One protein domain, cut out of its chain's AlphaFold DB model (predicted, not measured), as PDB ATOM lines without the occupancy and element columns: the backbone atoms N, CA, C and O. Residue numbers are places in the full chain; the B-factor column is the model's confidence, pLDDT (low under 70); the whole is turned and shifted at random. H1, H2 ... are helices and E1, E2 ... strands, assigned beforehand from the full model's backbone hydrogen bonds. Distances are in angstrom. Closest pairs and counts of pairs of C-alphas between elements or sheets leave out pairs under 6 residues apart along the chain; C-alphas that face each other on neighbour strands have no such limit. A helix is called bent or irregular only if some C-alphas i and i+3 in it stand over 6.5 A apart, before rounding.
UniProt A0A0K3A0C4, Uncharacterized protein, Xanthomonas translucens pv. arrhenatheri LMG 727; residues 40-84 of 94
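Overview. This is residues 40 to 84 of the 94 residues of an uncharacterized protein of Xanthomonas translucens pv. arrhenatheri LMG 727 (UniProt A0A0K3A0C4). A hairpin of two strands, E1 and E2, makes one end of a drawn-out shape, and one short helix, H1, sits near the other end, with the long link of residues 55 to 70 running between them. There is no shared core: the turn end of the hairpin, residues 45 to 50, sticks out free, and residues 79 to 84 fold back from H1 toward the hairpin's end of the shape. The printed part has 45 residues with two named strands and one named helix, in the order E1, E2, H1 along the chain; the sheet has the order E1 - E2 and is antiparallel. The class is mixed, helices and strands, with under half of the residues in named elements. The whole is extended, with a radius of gyration of the C-alphas of 16.2 A and spans of 44 by 22 by 19 A.

Arrangement. E1, residues 41 to 46, and E2, residues 49 to 54, are antiparallel neighbours and form a hairpin, with an angle of 159 degrees between their N-to-C directions. C-alphas 43 and 52 face each other at 4.6 A, and C-alphas 41 and 54 face each other at 4.9 A. Across the pair, N 44 and O 51 are within hydrogen-bond range at 2.9 A, and so are N 53 and O 42 at 2.8 A. The link from E1 to E2 is tight, with 2 residues between them. The link from E2 to H1, residues 71 to 78, is long, with 16 residues. E1 and H1 are apart. In H1 every O i to N i+4 pair is within hydrogen-bond range.

Along the chain. E1 begins at Val 41, whose C-alpha is at (-57.798, -129.655, 62.357), and measures 16.0 A from first to last C-alpha, ending at Ile 46. E2 runs from Leu 49 to Leu 54, 15.9 A from first to last C-alpha, and its C-alpha 54 is at (-56.083, -132.448, 65.984). H1 runs from Ser 71 to Leu 78, 10.6 A from first to last C-alpha, and ends with C-alpha 78 at (-77.859, -144.816, 67.295). H1 is not bent.

Size, cuts and confidence. The two C-alphas farthest apart are those of Arg 48 and Asp 72, at 44.9 A. The C-alphas of Gly 40 and Pro 84, the first and last printed residues, are 17.9 A apart. The printed part has no cut. Residues 55 to 70 have no named element, and their C-alphas lie 9 to 20 A from the mean of the C-alphas of the printed part. The mean pLDDT of the printed part is 90.2, and residues 82 to 84 are under 70, where the model's confidence is low.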
ATOM      1  N   GLY A  40     -57.744-132.651  59.198       96.19
ATOM      2  CA  GLY A  40     -58.371-132.961  60.479       96.19
ATOM      3  C   GLY A  40     -57.978-131.997  61.600       96.19
ATOM      4  O   GLY A  40     -57.458-132.414  62.629       96.19
ATOM      5  N   VAL A  41     -58.160-130.695  61.394       97.81
ATOM      6  CA  VAL A  41     -57.798-129.655  62.357       97.81
ATOM      7  C   VAL A  41     -58.970-128.707  62.548       97.81
ATOM      8  O   VAL A  41     -59.459-128.119  61.586       97.81
ATOM      9  N   TYR A  42     -59.374-128.496  63.798       97.88
ATOM     10  CA  TYR A  42     -60.381-127.500  64.157       97.88
ATOM     11  C   TYR A  42     -59.784-126.467  65.107       97.88
ATOM     12  O   TYR A  42     -59.147-126.819  66.099       97.88
ATOM     13  N   ARG A  43     -59.973-125.178  64.805       97.81
ATOM     14  CA  ARG A  43     -59.479-124.075  65.638       97.81
ATOM     15  C   ARG A  43     -60.642-123.344  66.280       97.81
ATOM     16  O   ARG A  43     -61.516-122.851  65.576       97.81
ATOM     17  N   GLN A  44     -60.593-123.206  67.599       98.38
ATOM     18  CA  GLN A  44     -61.602-122.496  68.375       98.38
ATOM     19  C   GLN A  44     -60.951-121.414  69.230       98.38
ATOM     20  O   GLN A  44     -59.979-121.666  69.943       98.38
ATOM     21  N   ALA A  45     -61.499-120.204  69.178       98.38
ATOM     22  CA  ALA A  45     -61.148-119.152  70.120       98.38
ATOM     23  C   ALA A  45     -61.982-119.311  71.399       98.38
ATOM     24  O   ALA A  45     -63.204-119.424  71.329       98.38
ATOM     25  N   ILE A  46     -61.330-119.311  72.561       97.75
ATOM     26  CA  ILE A  46     -61.991-119.342  73.871       97.75
ATOM     27  C   ILE A  46     -61.392-118.220  74.715       97.75
ATOM     28  O   ILE A  46     -60.281-118.338  75.238       97.75
ATOM     29  N   GLY A  47     -62.105-117.095  74.797       96.88
ATOM     30  CA  GLY A  47     -61.577-115.866  75.385       96.88
ATOM     31  C   GLY A  47     -60.279-115.447  74.691       96.88
ATOM     32  O   GLY A  47     -60.277-115.089  73.517       96.88
ATOM     33  N   ARG A  48     -59.160-115.521  75.419       97.56
ATOM     34  CA  ARG A  48     -57.818-115.184  74.909       97.56
ATOM     35  C   ARG A  48     -57.042-116.384  74.357       97.56
ATOM     36  O   ARG A  48     -55.941-116.202  73.843       97.56
ATOM     37  N   LEU A  49     -57.576-117.597  74.488       98.12
ATOM     38  CA  LEU A  49     -56.917-118.826  74.056       98.12
ATOM     39  C   LEU A  49     -57.315-119.192  72.627       98.12
ATOM     40  O   LEU A  49     -58.455-118.984  72.210       98.12
ATOM     41  N   ARG A  50     -56.375-119.807  71.901       97.88
ATOM     42  CA  ARG A  50     -56.653-120.524  70.653       97.88
ATOM     43  C   ARG A  50     -56.464-122.015  70.891       97.88
ATOM     44  O   ARG A  50     -55.340-122.475  71.069       97.88
ATOM     45  N   VAL A  51     -57.560-122.756  70.877       97.88
ATOM     46  CA  VAL A  51     -57.565-124.216  70.966       97.88
ATOM     47  C   VAL A  51     -57.459-124.784  69.557       97.88
ATOM     48  O   VAL A  51     -58.175-124.343  68.662       97.88
ATOM     49  N   THR A  52     -56.562-125.748  69.356       98.31
ATOM     50  CA  THR A  52     -56.442-126.494  68.099       98.31
ATOM     51  C   THR A  52     -56.695-127.965  68.395       98.31
ATOM     52  O   THR A  52     -55.861-128.613  69.020       98.31
ATOM     53  N   ALA A  53     -57.845-128.482  67.971       97.94
ATOM     54  CA  ALA A  53     -58.123-129.909  68.001       97.94
ATOM     55  C   ALA A  53     -57.473-130.565  66.781       97.94
ATOM     56  O   ALA A  53     -57.657-130.089  65.657       97.94
ATOM     57  N   LEU A  54     -56.711-131.630  67.016       97.88
ATOM     58  CA  LEU A  54     -56.083-132.448  65.984       97.88
ATOM     59  C   LEU A  54     -56.792-133.800  65.948       97.88
ATOM     60  O   LEU A  54     -56.960-134.446  66.980       97.88
ATOM     61  N   PHE A  55     -57.239-134.195  64.767       95.56
ATOM     62  CA  PHE A  55     -57.899-135.466  64.525       95.56
ATOM     63  C   PHE A  55     -56.863-136.553  64.224       95.56
ATOM     64  O   PHE A  55     -56.050-136.391  63.318       95.56
ATOM     65  N   ASP A  56     -56.942-137.664  64.957       94.50
ATOM     66  CA  ASP A  56     -55.995-138.791  64.900       94.50
ATOM     67  C   ASP A  56     -56.566-140.029  64.171       94.50
ATOM     68  O   ASP A  56     -56.057-141.141  64.257       94.50
ATOM     69  N   GLY A  57     -57.672-139.862  63.444       90.62
ATOM     70  CA  GLY A  57     -58.363-140.969  62.782       90.62
ATOM     71  C   GLY A  57     -59.543-141.527  63.582       90.62
ATOM     72  O   GLY A  57     -60.037-140.918  64.530       90.62
ATOM     73  N   THR A  58     -60.046-142.684  63.146       88.19
ATOM     74  CA  THR A  58     -61.215-143.358  63.735       88.19
ATOM     75  C   THR A  58     -60.949-144.840  63.958       88.19
ATOM     76  O   THR A  58     -60.389-145.500  63.083       88.19
ATOM     77  N   LEU A  59     -61.465-145.382  65.062       85.38
ATOM     78  CA  LEU A  59     -61.504-146.816  65.337       85.38
ATOM     79  C   LEU A  59     -62.969-147.284  65.392       85.38
ATOM     80  O   LEU A  59     -63.725-146.757  66.210       85.38
ATOM     81  N   PRO A  60     -63.399-148.251  64.558       83.44
ATOM     82  CA  PRO A  60     -64.735-148.820  64.680       83.44
ATOM     83  C   PRO A  60     -64.832-149.644  65.970       83.44
ATOM     84  O   PRO A  60     -64.071-150.592  66.166       83.44
ATOM     85  N   LEU A  61     -65.780-149.284  66.836       83.75
ATOM     86  CA  LEU A  61     -66.063-149.993  68.083       83.75
ATOM     87  C   LEU A  61     -67.385-150.768  67.960       83.75
ATOM     88  O   LEU A  61     -68.394-150.177  67.565       83.75
ATOM     89  N   PRO A  62     -67.417-152.074  68.282       84.19
ATOM     90  CA  PRO A  62     -68.649-152.855  68.252       84.19
ATOM     91  C   PRO A  62     -69.690-152.338  69.250       84.19
ATOM     92  O   PRO A  62     -69.371-152.089  70.411       84.19
ATOM     93  N   ARG A  63     -70.969-152.301  68.845       86.56
ATOM     94  CA  ARG A  63     -72.091-151.931  69.732       86.56
ATOM     95  C   ARG A  63     -72.170-152.793  70.997       86.56
ATOM     96  O   ARG A  63     -72.574-152.298  72.038       86.56
ATOM     97  N   ALA A  64     -71.728-154.050  70.920       84.44
ATOM     98  CA  ALA A  64     -71.675-154.977  72.052       84.44
ATOM     99  C   ALA A  64     -70.718-154.540  73.181       84.44
ATOM    100  O   ALA A  64     -70.782-155.088  74.275       84.44
ATOM    101  N   GLN A  65     -69.824-153.574  72.932       88.44
ATOM    102  CA  GLN A  65     -68.967-152.996  73.974       88.44
ATOM    103  C   GLN A  65     -69.681-151.921  74.805       88.44
ATOM    104  O   GLN A  65     -69.160-151.504  75.839       88.44
ATOM    105  N   LEU A  66     -70.859-151.461  74.375       90.56
ATOM    106  CA  LEU A  66     -71.673-150.528  75.142       90.56
ATOM    107  C   LEU A  66     -72.389-151.291  76.258       90.56
ATOM    108  O   LEU A  66     -73.105-152.257  76.008       90.56
ATOM    109  N   SER A  67     -72.188-150.848  77.494       91.81
ATOM    110  CA  SER A  67     -72.763-151.458  78.690       91.81
ATOM    111  C   SER A  67     -73.822-150.560  79.331       91.81
ATOM    112  O   SER A  67     -73.919-149.369  79.031       91.81
ATOM    113  N   ASN A  68     -74.604-151.135  80.249       95.12
ATOM    114  CA  ASN A  68     -75.659-150.461  81.026       95.12
ATOM    115  C   ASN A  68     -76.914-150.054  80.235       95.12
ATOM    116  O   ASN A  68     -77.743-149.307  80.750       95.12
ATOM    117  N   LEU A  69     -77.075-150.556  79.010       93.06
ATOM    118  CA  LEU A  69     -78.269-150.378  78.188       93.06
ATOM    119  C   LEU A  69     -78.619-151.702  77.511       93.06
ATOM    120  O   LEU A  69     -77.726-152.458  77.132       93.06
ATOM    121  N   ASP A  70     -79.912-151.959  77.343       93.19
ATOM    122  CA  ASP A  70     -80.376-153.063  76.506       93.19
ATOM    123  C   ASP A  70     -80.124-152.768  75.015       93.19
ATOM    124  O   ASP A  70     -80.073-151.602  74.595       93.19
ATOM    125  N   SER A  71     -79.979-153.819  74.205       89.25
ATOM    126  CA  SER A  71     -79.716-153.723  72.767       89.25
ATOM    127  C   SER A  71     -80.735-152.871  72.011       89.25
ATOM    128  O   SER A  71     -80.332-152.111  71.124       89.25
ATOM    129  N   ASP A  72     -82.016-152.925  72.382       92.00
ATOM    130  CA  ASP A  72     -83.056-152.135  71.710       92.00
ATOM    131  C   ASP A  72     -82.896-150.639  72.005       92.00
ATOM    132  O   ASP A  72     -83.069-149.788  71.127       92.00
ATOM    133  N   ALA A  73     -82.503-150.300  73.236       92.62
ATOM    134  CA  ALA A  73     -82.210-148.924  73.615       92.62
ATOM    135  C   ALA A  73     -80.973-148.399  72.871       92.62
ATOM    136  O   ALA A  73     -81.002-147.283  72.347       92.62
ATOM    137  N   ILE A  74     -79.915-149.210  72.765       91.06
ATOM    138  CA  ILE A  74     -78.705-148.867  72.002       91.06
ATOM    139  C   ILE A  74     -79.049-148.631  70.527       91.06
ATOM    140  O   ILE A  74     -78.647-147.613  69.962       91.06
ATOM    141  N   ALA A  75     -79.817-149.533  69.909       88.69
ATOM    142  CA  ALA A  75     -80.216-149.413  68.510       88.69
ATOM    143  C   ALA A  75     -81.006-148.121  68.262       88.69
ATOM    144  O   ALA A  75     -80.641-147.341  67.384       88.69
ATOM    145  N   ARG A  76     -82.019-147.840  69.092       90.31
ATOM    146  CA  ARG A  76     -82.832-146.617  68.986       90.31
ATOM    147  C   ARG A  76     -82.018-145.333  69.150       90.31
ATOM    148  O   ARG A  76     -82.287-144.354  68.463       90.31
ATOM    149  N   LEU A  77     -81.036-145.313  70.052       90.25
ATOM    150  CA  LEU A  77     -80.198-144.129  70.282       90.25
ATOM    151  C   LEU A  77     -79.206-143.864  69.137       90.25
ATOM    152  O   LEU A  77     -78.776-142.721  68.951       90.25
ATOM    153  N   LEU A  78     -78.835-144.901  68.383       89.06
ATOM    154  CA  LEU A  78     -77.859-144.816  67.295       89.06
ATOM    155  C   LEU A  78     -78.484-144.719  65.898       89.06
ATOM    156  O   LEU A  78     -77.765-144.372  64.961       89.06
ATOM    157  N   ASP A  79     -79.792-144.947  65.763       86.38
ATOM    158  CA  ASP A  79     -80.519-145.048  64.486       86.38
ATOM    159  C   ASP A  79     -80.299-143.861  63.523       86.38
ATOM    160  O   ASP A  79     -80.324-144.007  62.305       86.38
ATOM    161  N   HIS A  80     -79.994-142.672  64.052       76.50
ATOM    162  CA  HIS A  80     -79.781-141.455  63.254       76.50
ATOM    163  C   HIS A  80     -78.387-140.840  63.407       76.50
ATOM    164  O   HIS A  80     -78.177-139.679  63.057       76.50
ATOM    165  N   ARG A  81     -77.421-141.584  63.958       74.06
ATOM    166  CA  ARG A  81     -76.073-141.049  64.221       74.06
ATOM    167  C   ARG A  81     -75.036-141.388  63.159       74.06
ATOM    168  O   ARG A  81     -73.890-140.980  63.311       74.06
ATOM    169  N   TYR A  82     -75.442-142.080  62.089       68.19
ATOM    170  CA  TYR A  82     -74.599-142.419  60.933       68.19
ATOM    171  C   TYR A  82     -73.230-142.990  61.341       68.19
ATOM    172  O   TYR A  82     -72.206-142.673  60.739       68.19
ATOM    173  N   VAL A  83     -73.205-143.803  62.405       68.25
ATOM    174  CA  VAL A  83     -71.973-144.407  62.915       68.25
ATOM    175  C   VAL A  83     -71.594-145.559  61.985       68.25
ATOM    176  O   VAL A  83     -72.393-146.482  61.820       68.25
ATOM    177  N   PRO A  84     -70.403-145.542  61.365       67.50
ATOM    178  CA  PRO A  84     -69.986-146.632  60.499       67.50
ATOM    179  C   PRO A  84     -69.773-147.912  61.308       67.50
ATOM    180  O   PRO A  84     -68.872-147.996  62.142       67.50
TER     181      PRO A  84